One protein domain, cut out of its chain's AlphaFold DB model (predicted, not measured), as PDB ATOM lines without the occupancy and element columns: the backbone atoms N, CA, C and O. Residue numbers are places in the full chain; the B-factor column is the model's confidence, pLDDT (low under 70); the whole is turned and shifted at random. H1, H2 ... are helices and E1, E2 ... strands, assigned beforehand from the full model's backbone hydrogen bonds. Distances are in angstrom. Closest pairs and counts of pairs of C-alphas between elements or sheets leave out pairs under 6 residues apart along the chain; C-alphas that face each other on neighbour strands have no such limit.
ATOM      1  N   TYR A 214     115.316 115.186 189.317       83.88
ATOM      2  CA  TYR A 214     114.595 114.308 190.229       83.88
ATOM      3  C   TYR A 214     115.081 112.862 190.113       83.88
ATOM      4  O   TYR A 214     115.405 112.401 189.020       83.88
ATOM      5  N   TYR A 215     115.073 112.120 191.218       82.69
ATOM      6  CA  TYR A 215     115.415 110.696 191.249       82.69
ATOM      7  C   TYR A 215     114.196 109.827 191.564       82.69
ATOM      8  O   TYR A 215     113.532 110.041 192.576       82.69
ATOM      9  N   LEU A 216     113.927 108.798 190.750       86.69
ATOM     10  CA  LEU A 216     112.996 107.730 191.136       86.69
ATOM     11  C   LEU A 216     113.612 106.910 192.288       86.69
ATOM     12  O   LEU A 216     114.492 106.078 192.048       86.69
ATOM     13  N   ASN A 217     113.164 107.134 193.527       83.12
ATOM     14  CA  ASN A 217     113.748 106.481 194.707       83.12
ATOM     15  C   ASN A 217     113.297 105.008 194.819       83.12
ATOM     16  O   ASN A 217     114.116 104.097 194.921       83.12
ATOM     17  N   ASN A 218     111.990 104.749 194.707       86.69
ATOM     18  CA  ASN A 218     111.390 103.423 194.911       86.69
ATOM     19  C   ASN A 218     111.045 102.665 193.606       86.69
ATOM     20  O   ASN A 218     110.162 101.799 193.617       86.69
ATOM     21  N   TYR A 219     111.683 102.984 192.473       88.62
ATOM     22  CA  TYR A 219     111.390 102.308 191.201       88.62
ATOM     23  C   TYR A 219     111.821 100.840 191.209       88.62
ATOM     24  O   TYR A 219     112.935 100.504 191.604       88.62
ATOM     25  N   ASN A 220     110.905  99.978 190.769       85.25
ATOM     26  CA  ASN A 220     111.087  98.540 190.679       85.25
ATOM     27  C   ASN A 220     110.322  98.001 189.461       85.25
ATOM     28  O   ASN A 220     109.090  97.897 189.469       85.25
ATOM     29  N   ARG A 221     111.068  97.626 188.424       82.56
ATOM     30  CA  ARG A 221     110.567  97.115 187.144       82.56
ATOM     31  C   ARG A 221     109.897  95.742 187.266       82.56
ATOM     32  O   ARG A 221     109.060  95.410 186.428       82.56
ATOM     33  N   SER A 222     110.202  94.946 188.299       81.69
ATOM     34  CA  SER A 222     109.600  93.608 188.464       81.69
ATOM     35  C   SER A 222     108.094  93.654 188.737       81.69
ATOM     36  O   SER A 222     107.393  92.678 188.484       81.69
ATOM     37  N   LYS A 223     107.571  94.816 189.153       83.12
ATOM     38  CA  LYS A 223     106.134  95.081 189.308       83.12
ATOM     39  C   LYS A 223     105.385  95.318 187.985       83.12
ATOM     40  O   LYS A 223     104.240  95.747 188.024       83.12
ATOM     41  N   GLY A 224     106.005  95.106 186.820       82.44
ATOM     42  CA  GLY A 224     105.367  95.317 185.508       82.44
ATOM     43  C   GLY A 224     105.219  96.790 185.096       82.44
ATOM     44  O   GLY A 224     104.614  97.089 184.068       82.44
ATOM     45  N   LEU A 225     105.785  97.710 185.880       90.69
ATOM     46  CA  LEU A 225     105.807  99.142 185.603       90.69
ATOM     47  C   LEU A 225     106.988  99.493 184.691       90.69
ATOM     48  O   LEU A 225     108.131  99.125 184.964       90.69
ATOM     49  N   THR A 226     106.722 100.253 183.634       92.06
ATOM     50  CA  THR A 226     107.730 100.909 182.799       92.06
ATOM     51  C   THR A 226     107.587 102.416 182.928       92.06
ATOM     52  O   THR A 226     106.529 102.969 182.640       92.06
ATOM     53  N   ILE A 227     108.677 103.079 183.313       93.31
ATOM     54  CA  ILE A 227     108.815 104.533 183.201       93.31
ATOM     55  C   ILE A 227     109.871 104.825 182.136       93.31
ATOM     56  O   ILE A 227     110.975 104.274 182.170       93.31
ATOM     57  N   THR A 228     109.534 105.713 181.212       92.88
ATOM     58  CA  THR A 228     110.435 106.296 180.217       92.88
ATOM     59  C   THR A 228     110.487 107.794 180.470       92.88
ATOM     60  O   THR A 228     109.459 108.402 180.742       92.88
ATOM     61  N   ALA A 229     111.664 108.409 180.384       91.94
ATOM     62  CA  ALA A 229     111.770 109.866 180.401       91.94
ATOM     63  C   ALA A 229     112.763 110.331 179.337       91.94
ATOM     64  O   ALA A 229     113.881 109.813 179.275       91.94
ATOM     65  N   ASN A 230     112.328 111.267 178.491       86.69
ATOM     66  CA  ASN A 230     113.045 111.761 177.312       86.69
ATOM     67  C   ASN A 230     113.527 110.623 176.386       86.69
ATOM     68  O   ASN A 230     114.685 110.549 175.985       86.69
ATOM     69  N   GLY A 231     112.633 109.662 176.120       83.56
ATOM     70  CA  GLY A 231     112.910 108.481 175.291       83.56
ATOM     71  C   GLY A 231     113.788 107.398 175.937       83.56
ATOM     72  O   GLY A 231     113.946 106.332 175.348       83.56
ATOM     73  N   MET A 232     114.331 107.617 177.141       87.56
ATOM     74  CA  MET A 232     115.152 106.631 177.856       87.56
ATOM     75  C   MET A 232     114.344 105.896 178.935       87.56
ATOM     76  O   MET A 232     113.822 106.522 179.865       87.56
ATOM     77  N   GLN A 233     114.252 104.565 178.818       90.31
ATOM     78  CA  GLN A 233     113.615 103.701 179.818       90.31
ATOM     79  C   GLN A 233     114.450 103.651 181.107       90.31
ATOM     80  O   GLN A 233     115.672 103.517 181.071       90.31
ATOM     81  N   ARG A 234     113.771 103.721 182.252       89.06
ATOM     82  CA  ARG A 234     114.365 103.707 183.594       89.06
ATOM     83  C   ARG A 234     114.541 102.278 184.118       89.06
ATOM     84  O   ARG A 234     113.879 101.345 183.651       89.06
ATOM     85  N   SER A 235     115.461 102.083 185.064       82.38
ATOM     86  CA  SER A 235     115.903 100.755 185.525       82.38
ATOM     87  C   SER A 235     116.184 100.734 187.021       82.38
ATOM     88  O   SER A 235     116.542 101.756 187.584       82.38
ATOM     89  N   ASP A 236     116.186  99.557 187.631       75.50
ATOM     90  CA  ASP A 236     116.384  99.373 189.078       75.50
ATOM     91  C   ASP A 236     117.768  99.854 189.595       75.50
ATOM     92  O   ASP A 236     117.967 100.050 190.791       75.50
ATOM     93  N   GLY A 237     118.734 100.093 188.697       68.69
ATOM     94  CA  GLY A 237     120.025 100.714 189.015       68.69
ATOM     95  C   GLY A 237     119.956 102.244 189.154       68.69
ATOM     96  O   GLY A 237     119.653 102.943 188.185       68.69
ATOM     97  N   LYS A 238     120.342 102.763 190.335       61.22
ATOM     98  CA  LYS A 238     120.254 104.186 190.741       61.22
ATOM     99  C   LYS A 238     120.668 105.210 189.672       61.22
ATOM    100  O   LYS A 238     119.963 106.196 189.481       61.22
ATOM    101  N   GLY A 239     121.778 104.980 188.964       60.28
ATOM    102  CA  GLY A 239     122.314 105.925 187.971       60.28
ATOM    103  C   GLY A 239     121.372 106.230 186.798       60.28
ATOM    104  O   GLY A 239     121.447 107.309 186.220       60.28
ATOM    105  N   ASN A 240     120.436 105.329 186.487       69.56
ATOM    106  CA  ASN A 240     119.489 105.505 185.383       69.56
ATOM    107  C   ASN A 240     118.174 106.182 185.810       69.56
ATOM    108  O   ASN A 240     117.356 106.501 184.949       69.56
ATOM    109  N   ASN A 241     117.947 106.418 187.106       81.81
ATOM    110  CA  ASN A 241     116.666 106.903 187.645       81.81
ATOM    111  C   ASN A 241     116.520 108.434 187.697       81.81
ATOM    112  O   ASN A 241     115.531 108.928 188.235       81.81
ATOM    113  N   LEU A 242     117.473 109.169 187.117       84.19
ATOM    114  CA  LEU A 242     117.471 110.630 187.023       84.19
ATOM    115  C   LEU A 242     116.549 111.140 185.896       84.19
ATOM    116  O   LEU A 242     116.746 110.806 184.728       84.19
ATOM    117  N   ILE A 243     115.568 111.971 186.243       88.12
ATOM    118  CA  ILE A 243     114.565 112.588 185.359       88.12
ATOM    119  C   ILE A 243     114.609 114.105 185.568       88.12
ATOM    120  O   ILE A 243     114.589 114.554 186.711       88.12
ATOM    121  N   ARG A 244     114.639 114.919 184.508       86.38
ATOM    122  CA  ARG A 244     114.535 116.384 184.648       86.38
ATOM    123  C   ARG A 244     113.094 116.858 184.739       86.38
ATOM    124  O   ARG A 244     112.191 116.241 184.175       86.38
ATOM    125  N   ALA A 245     112.879 118.017 185.354       88.25
ATOM    126  CA  ALA A 245     111.551 118.596 185.529       88.25
ATOM    127  C   ALA A 245     110.773 118.728 184.202       88.25
ATOM    128  O   ALA A 245     109.564 118.493 184.157       88.25
ATOM    129  N   LYS A 246     111.465 119.090 183.112       90.06
ATOM    130  CA  LYS A 246     110.875 119.298 181.780       90.06
ATOM    131  C   LYS A 246     111.059 118.117 180.824       90.06
ATOM    132  O   LYS A 246     110.629 118.219 179.674       90.06
ATOM    133  N   ASP A 247     111.650 117.003 181.268       92.50
ATOM    134  CA  ASP A 247     111.652 115.776 180.468       92.50
ATOM    135  C   ASP A 247     110.205 115.324 180.229       92.50
ATOM    136  O   ASP A 247     109.371 115.342 181.138       92.50
ATOM    137  N   LYS A 248     109.913 114.876 179.004       93.94
ATOM    138  CA  LYS A 248     108.682 114.130 178.721       93.94
ATOM    139  C   LYS A 248     108.773 112.784 179.424       93.94
ATOM    140  O   LYS A 248     109.670 112.009 179.092       93.94
ATOM    141  N   VAL A 249     107.889 112.536 180.383       96.06
ATOM    142  CA  VAL A 249     107.791 111.274 181.116       96.06
ATOM    143  C   VAL A 249     106.568 110.513 180.633       96.06
ATOM    144  O   VAL A 249     105.461 111.051 180.654       96.06
ATOM    145  N   ASP A 250     106.781 109.258 180.256       95.75
ATOM    146  CA  ASP A 250     105.752 108.305 179.860       95.75
ATOM    147  C   ASP A 250     105.752 107.139 180.859       95.75
ATOM    148  O   ASP A 250     106.783 106.507 181.111       95.75
ATOM    149  N   ILE A 251     104.588 106.856 181.437       94.50
ATOM    150  CA  ILE A 251     104.331 105.740 182.347       94.50
ATOM    151  C   ILE A 251     103.469 104.719 181.605       94.50
ATOM    152  O   ILE A 251     102.443 105.081 181.033       94.50
ATOM    153  N   ASN A 252     103.861 103.446 181.642       92.94
ATOM    154  CA  ASN A 252     103.085 102.328 181.107       92.94
ATOM    155  C   ASN A 252     103.095 101.162 182.108       92.94
ATOM    156  O   ASN A 252     104.166 100.721 182.534       92.94
ATOM    157  N   TYR A 253     101.921 100.665 182.490       92.00
ATOM    158  CA  TYR A 253     101.755  99.528 183.398       92.00
ATOM    159  C   TYR A 253     100.749  98.520 182.839       92.00
ATOM    160  O   TYR A 253      99.676  98.888 182.352       92.00
ATOM    161  N   LYS A 254     101.095  97.233 182.951       84.81
ATOM    162  CA  LYS A 254     100.317  96.105 182.426       84.81
ATOM    163  C   LYS A 254     100.262  94.973 183.452       84.81
ATOM    164  O   LYS A 254     101.306  94.465 183.856       84.81
ATOM    165  N   LYS A 255      99.044  94.573 183.845       83.00
ATOM    166  CA  LYS A 255      98.777  93.385 184.681       83.00
ATOM    167  C   LYS A 255      98.583  92.152 183.794       83.00
ATOM    168  O   LYS A 255      99.451  91.292 183.728       83.00
ATOM    169  N   ASP A 256      97.461  92.107 183.077       84.44
ATOM    170  CA  ASP A 256      97.191  91.131 182.019       84.44
ATOM    171  C   ASP A 256      96.302  91.782 180.951       84.44
ATOM    172  O   ASP A 256      95.113  92.024 181.176       84.44
ATOM    173  N   ASP A 257      96.888  92.072 179.786       81.81
ATOM    174  CA  ASP A 257      96.225  92.742 178.659       81.81
ATOM    175  C   ASP A 257      95.019  91.950 178.101       81.81
ATOM    176  O   ASP A 257      94.240  92.499 177.316       81.81
ATOM    177  N   ARG A 258      94.823  90.677 178.480       81.81
ATOM    178  CA  ARG A 258      93.619  89.897 178.130       81.81
ATOM    179  C   ARG A 258      92.390  90.341 178.924       81.81
ATOM    180  O   ARG A 258      91.279  90.263 178.411       81.81
ATOM    181  N   PHE A 259      92.599  90.794 180.159       87.12
ATOM    182  CA  PHE A 259      91.558  90.956 181.180       87.12
ATOM    183  C   PHE A 259      91.381  92.409 181.626       87.12
ATOM    184  O   PHE A 259      90.297  92.798 182.053       87.12
ATOM    185  N   TYR A 260      92.425  93.226 181.495       89.81
ATOM    186  CA  TYR A 260      92.450  94.620 181.927       89.81
ATOM    187  C   TYR A 260      92.918  95.537 180.797       89.81
ATOM    188  O   TYR A 260      93.588  95.102 179.852       89.81
ATOM    189  N   PHE A 261      92.566  96.816 180.882       87.75
ATOM    190  CA  PHE A 261      93.193  97.858 180.076       87.75
ATOM    191  C   PHE A 261      94.562  98.242 180.672       87.75
ATOM    192  O   PHE A 261      94.735  98.190 181.894       87.75
ATOM    193  N   PRO A 262      95.560  98.593 179.836       89.81
ATOM    194  CA  PRO A 262      96.835  99.106 180.324       89.81
ATOM    195  C   PRO A 262      96.641 100.484 180.965       89.81
ATOM    196  O   PRO A 262      95.826 101.279 180.502       89.81
ATOM    197  N   ILE A 263      97.425 100.787 182.000       92.12
ATOM    198  CA  ILE A 263      97.501 102.145 182.548       92.12
ATOM    199  C   ILE A 263      98.616 102.872 181.801       92.12
ATOM    200  O   ILE A 263      99.785 102.498 181.913       92.12
ATOM    201  N   GLU A 264      98.252 103.909 181.051       92.88
ATOM    202  CA  GLU A 264      99.179 104.751 180.294       92.88
ATOM    203  C   GLU A 264      98.979 106.216 180.704       92.88
ATOM    204  O   GLU A 264      97.851 106.703 180.746       92.88
ATOM    205  N   ALA A 265     100.061 106.919 181.047       94.31
ATOM    206  CA  ALA A 265     100.014 108.316 181.484       94.31
ATOM    207  C   ALA A 265     101.265 109.072 181.029       94.31
ATOM    208  O   ALA A 265     102.371 108.538 181.095       94.31
ATOM    209  N   ASN A 266     101.104 110.320 180.587       94.88
ATOM    210  CA  ASN A 266     102.196 111.134 180.045       94.88
ATOM    211  C   ASN A 266     102.206 112.567 180.611       94.88
ATOM    212  O   ASN A 266     101.231 113.030 181.214       94.88
ATOM    213  N   GLY A 267     103.332 113.263 180.444       94.88
ATOM    214  CA  GLY A 267     103.475 114.689 180.753       94.88
ATOM    215  C   GLY A 267     104.892 115.079 181.173       94.88
ATOM    216  O   GLY A 267     105.861 114.492 180.699       94.88
ATOM    217  N   THR A 268     105.025 116.082 182.043       94.00
ATOM    218  CA  THR A 268     106.314 116.512 182.624       94.00
ATOM    219  C   THR A 268     106.142 116.861 184.104       94.00
ATOM    220  O   THR A 268     105.086 117.355 184.504       94.00
ATOM    221  N   ILE A 269     107.180 116.637 184.917       92.19
ATOM    222  CA  ILE A 269     107.170 116.902 186.372       92.19
ATOM    223  C   ILE A 269     106.964 118.402 186.672       92.19
ATOM    224  O   ILE A 269     106.362 118.775 187.675       92.19
ATOM    225  N   SER A 270     107.431 119.273 185.771       89.12
ATOM    226  CA  SER A 270     107.281 120.734 185.832       89.12
ATOM    227  C   SER A 270     105.860 121.244 185.568       89.12
ATOM    228  O   SER A 270     105.580 122.415 185.830       89.12
ATOM    229  N   ASN A 271     104.961 120.404 185.043       91.25
ATOM    230  CA  ASN A 271     103.559 120.749 184.837       91.25
ATOM    231  C   ASN A 271     102.673 119.962 185.822       91.25
ATOM    232  O   ASN A 271     102.317 118.825 185.511       91.25
ATOM    233  N   PRO A 272     102.212 120.566 186.937       87.38
ATOM    234  CA  PRO A 272     101.446 119.869 187.977       87.38
ATOM    235  C   PRO A 272     100.053 119.388 187.530       87.38
ATOM    236  O   PRO A 272      99.361 118.726 188.296       87.38
ATOM    237  N   THR A 273      99.623 119.709 186.302       90.50
ATOM    238  CA  THR A 273      98.396 119.159 185.692       90.50
ATOM    239  C   THR A 273      98.632 117.888 184.866       90.50
ATOM    240  O   THR A 273      97.672 117.309 184.360       90.50
ATOM    241  N   SER A 274      99.887 117.448 184.714       91.56
ATOM    242  CA  SER A 274     100.253 116.220 183.998       91.56
ATOM    243  C   SER A 274      99.692 114.972 184.680       91.56
ATOM    244  O   SER A 274      99.716 114.857 185.905       91.56
ATOM    245  N   GLU A 275      99.275 113.979 183.895       92.50
ATOM    246  CA  GLU A 275      98.640 112.771 184.437       92.50
ATOM    247  C   GLU A 275      99.588 111.911 185.279       92.50
ATOM    248  O   GLU A 275      99.139 111.211 186.183       92.50
ATOM    249  N   ILE A 276     100.900 112.026 185.054       94.00
ATOM    250  CA  ILE A 276     101.934 111.359 185.857       94.00
ATOM    251  C   ILE A 276     101.849 111.698 187.358       94.00
ATOM    252  O   ILE A 276     102.193 110.859 188.186       94.00
ATOM    253  N   HIS A 277     101.315 112.868 187.738       92.88
ATOM    254  CA  HIS A 277     101.128 113.246 189.148       92.88
ATOM    255  C   HIS A 277     100.000 112.476 189.856       92.88
ATOM    256  O   HIS A 277      99.889 112.556 191.075       92.88
ATOM    257  N   LYS A 278      99.196 111.681 189.133       92.69
ATOM    258  CA  LYS A 278      98.302 110.672 189.735       92.69
ATOM    259  C   LYS A 278      99.078 109.481 190.325       92.69
ATOM    260  O   LYS A 278      98.526 108.750 191.137       92.69
ATOM    261  N   TYR A 279     100.328 109.282 189.892       93.19
ATOM    262  CA  TYR A 279     101.160 108.107 190.185       93.19
ATOM    263  C   TYR A 279     102.488 108.460 190.878       93.19
ATOM    264  O   TYR A 279     103.196 107.566 191.340       93.19
ATOM    265  N   PHE A 280     102.844 109.748 190.931       92.88
ATOM    266  CA  PHE A 280     104.087 110.265 191.503       92.88
ATOM    267  C   PHE A 280     103.814 111.252 192.641       92.88
ATOM    268  O   PHE A 280     103.268 112.336 192.425       92.88
ATOM    269  N   GLU A 281     104.307 110.926 193.828       90.69
ATOM    270  CA  GLU A 281     104.467 111.860 194.935       90.69
ATOM    271  C   GLU A 281     105.870 112.490 194.862       90.69
ATOM    272  O   GLU A 281     106.882 111.787 194.838       90.69
ATOM    273  N   LEU A 282     105.945 113.824 194.829       86.69
ATOM    274  CA  LEU A 282     107.217 114.551 194.842       86.69
ATOM    275  C   LEU A 282     107.632 114.855 196.284       86.69
ATOM    276  O   LEU A 282     106.964 115.626 196.977       86.69
ATOM    277  N   LYS A 283     108.763 114.299 196.726       80.31
ATOM    278  CA  LYS A 283     109.382 114.614 198.019       80.31
ATOM    279  C   LYS A 283     110.760 115.229 197.784       80.31
ATOM    280  O   LYS A 283     111.726 114.524 197.530       80.31
ATOM    281  N   ARG A 284     110.857 116.560 197.893       73.94
ATOM    282  CA  ARG A 284     112.067 117.332 197.540       73.94
ATOM    283  C   ARG A 284     112.455 117.063 196.073       73.94
ATOM    284  O   ARG A 284     111.648 117.332 195.190       73.94
ATOM    285  N   ASN A 285     113.646 116.522 195.826       74.88
ATOM    286  CA  ASN A 285     114.149 116.065 194.529       74.88
ATOM    287  C   ASN A 285     113.951 114.547 194.304       74.88
ATOM    288  O   ASN A 285     114.529 113.975 193.383       74.88
ATOM    289  N   GLU A 286     113.158 113.864 195.127       81.62
ATOM    290  CA  GLU A 286     112.777 112.470 194.903       81.62
ATOM    291  C   GLU A 286     111.370 112.367 194.311       81.62
ATOM    292  O   GLU A 286     110.436 113.057 194.726       81.62
ATOM    293  N   ILE A 287     111.216 111.448 193.363       89.38
ATOM    294  CA  ILE A 287     109.928 110.922 192.922       89.38
ATOM    295  C   ILE A 287     109.711 109.599 193.656       89.38
ATOM    296  O   ILE A 287     110.472 108.638 193.482       89.38
ATOM    297  N   ILE A 288     108.647 109.545 194.449       90.25
ATOM    298  CA  ILE A 288     108.118 108.318 195.035       90.25
ATOM    299  C   ILE A 288     106.924 107.890 194.186       90.25
ATOM    300  O   ILE A 288     105.966 108.636 193.997       90.25
ATOM    301  N   ILE A 289     106.991 106.679 193.651       92.38
ATOM    302  CA  ILE A 289     105.921 106.076 192.862       92.38
ATOM    303  C   ILE A 289     104.883 105.508 193.824       92.38
ATOM    304  O   ILE A 289     105.220 104.651 194.653       92.38
ATOM    305  N   ASP A 290     103.630 105.936 193.687       92.25
ATOM    306  CA  ASP A 290     102.516 105.263 194.342       92.25
ATOM    307  C   ASP A 290     102.162 103.986 193.573       92.25
ATOM    308  O   ASP A 290     101.547 104.013 192.508       92.25
ATOM    309  N   TYR A 291     102.551 102.840 194.128       89.69
ATOM    310  CA  TYR A 291     102.191 101.545 193.563       89.69
ATOM    311  C   TYR A 291     100.722 101.165 193.795       89.69
ATOM    312  O   TYR A 291     100.223 100.305 193.072       89.69
ATOM    313  N   ALA A 292     100.018 101.780 194.753       88.75
ATOM    314  CA  ALA A 292      98.607 101.485 195.009       88.75
ATOM    315  C   ALA A 292      97.708 101.973 193.862       88.75
ATOM    316  O   ALA A 292      96.769 101.268 193.486       88.75
ATOM    317  N   ALA A 293      98.055 103.101 193.233       87.44
ATOM    318  CA  ALA A 293      97.407 103.624 192.028       87.44
ATOM    319  C   ALA A 293      97.437 102.668 190.810       87.44
ATOM    320  O   ALA A 293      96.674 102.866 189.866       87.44
ATOM    321  N   PHE A 294      98.273 101.620 190.826       88.56
ATOM    322  CA  PHE A 294      98.334 100.592 189.774       88.56
ATOM    323  C   PHE A 294      97.652  99.266 190.154       88.56
ATOM    324  O   PHE A 294      97.482  98.409 189.292       88.56
ATOM    325  N   SER A 295      97.244  99.073 191.416       83.19
ATOM    326  CA  SER A 295      96.682  97.799 191.901       83.19
ATOM    327  C   SER A 295      95.325  97.446 191.283       83.19
ATOM    328  O   SER A 295      95.001  96.265 191.152       83.19
TER     329      SER A 295
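Overview. This is residues 214 to 295 of the 875 residues of an uncharacterized protein of Gelidibacter sp. F6074 (UniProt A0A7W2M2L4). The chain forms a small, loosely closed ring of strands around a core: the sheet of E2, E4 and E5 makes one wall, and the curled sheet of E3, E1, E7 and E6 comes round opposite it. The short helix H1 packs on E5 and helps fill the gap between E5 and E6, while the link of the hairpin E4 and E5 reaches one end of the longest axis. The 82 printed residues run E1 E2 E3 E4 E5 H1 E6 E7; the order E3 E1 E7 E6 is mixed, E2 E4 E5 antiparallel. The class is mostly strand, though under half of the residues are in named elements. The whole is compact, with a radius of gyration of the C-alphas of 12.0 A and spans of 36 by 29 by 23 A.

Arrangement. E1, residues 214 to 216, is antiparallel to the edge strand E3, residues 242 to 244, with N 214 and O 243 2.8 A apart. E1 is parallel to E7, residues 286 to 289, with N 287 and O 215 2.8 A apart. E7 forms a hairpin with the edge strand E6, residues 280 to 283, where N 281 and O 288 are 2.8 A apart. This sheet is only just strongly twisted, its C-alphas lying up to 4.2 A off the best plane. In the second sheet E2, residues 225 to 229, is antiparallel to E4, residues 249 to 253, with N 226 and O 252 2.8 A apart. E4 forms a hairpin with E5, residues 263 to 267, where N 251 and O 265 are 2.8 A apart. The closest C-alphas of E2 and E3 are those of Ala 229 and Ile 243, 6.3 A apart. H1, residues 275 to 278, is on the second sheet at a height of 6.8 A and only just over E5, with 3 of its C-alphas there; Ala 265 and Glu 275 have the closest C-alphas of E5 and H1, 5.5 A apart. H1 is too short for any O i to N i+4 pair; its one O i to N i+3 pair is within range. E4 and E7 are apart.

Along the chain. E1 begins at C-alpha 214, (114.595, 114.308, 190.229). E2 measures 13.3 A, E4 13.4 A and E5 14.0 A from first to last C-alpha. E5 ends at C-alpha 267, (103.475, 114.689, 180.753), and E7 at C-alpha 289, (105.921, 106.076, 192.862).

Size, cuts and confidence. The C-alphas of Arg 258 and Arg 284 are the two farthest apart, 38.3 A. The printed part has no cut. The link from E2 to E3, residues 230 to 241, is long. Mean pLDDT of the printed part is 87.1; residues 237 to 240 are under 70.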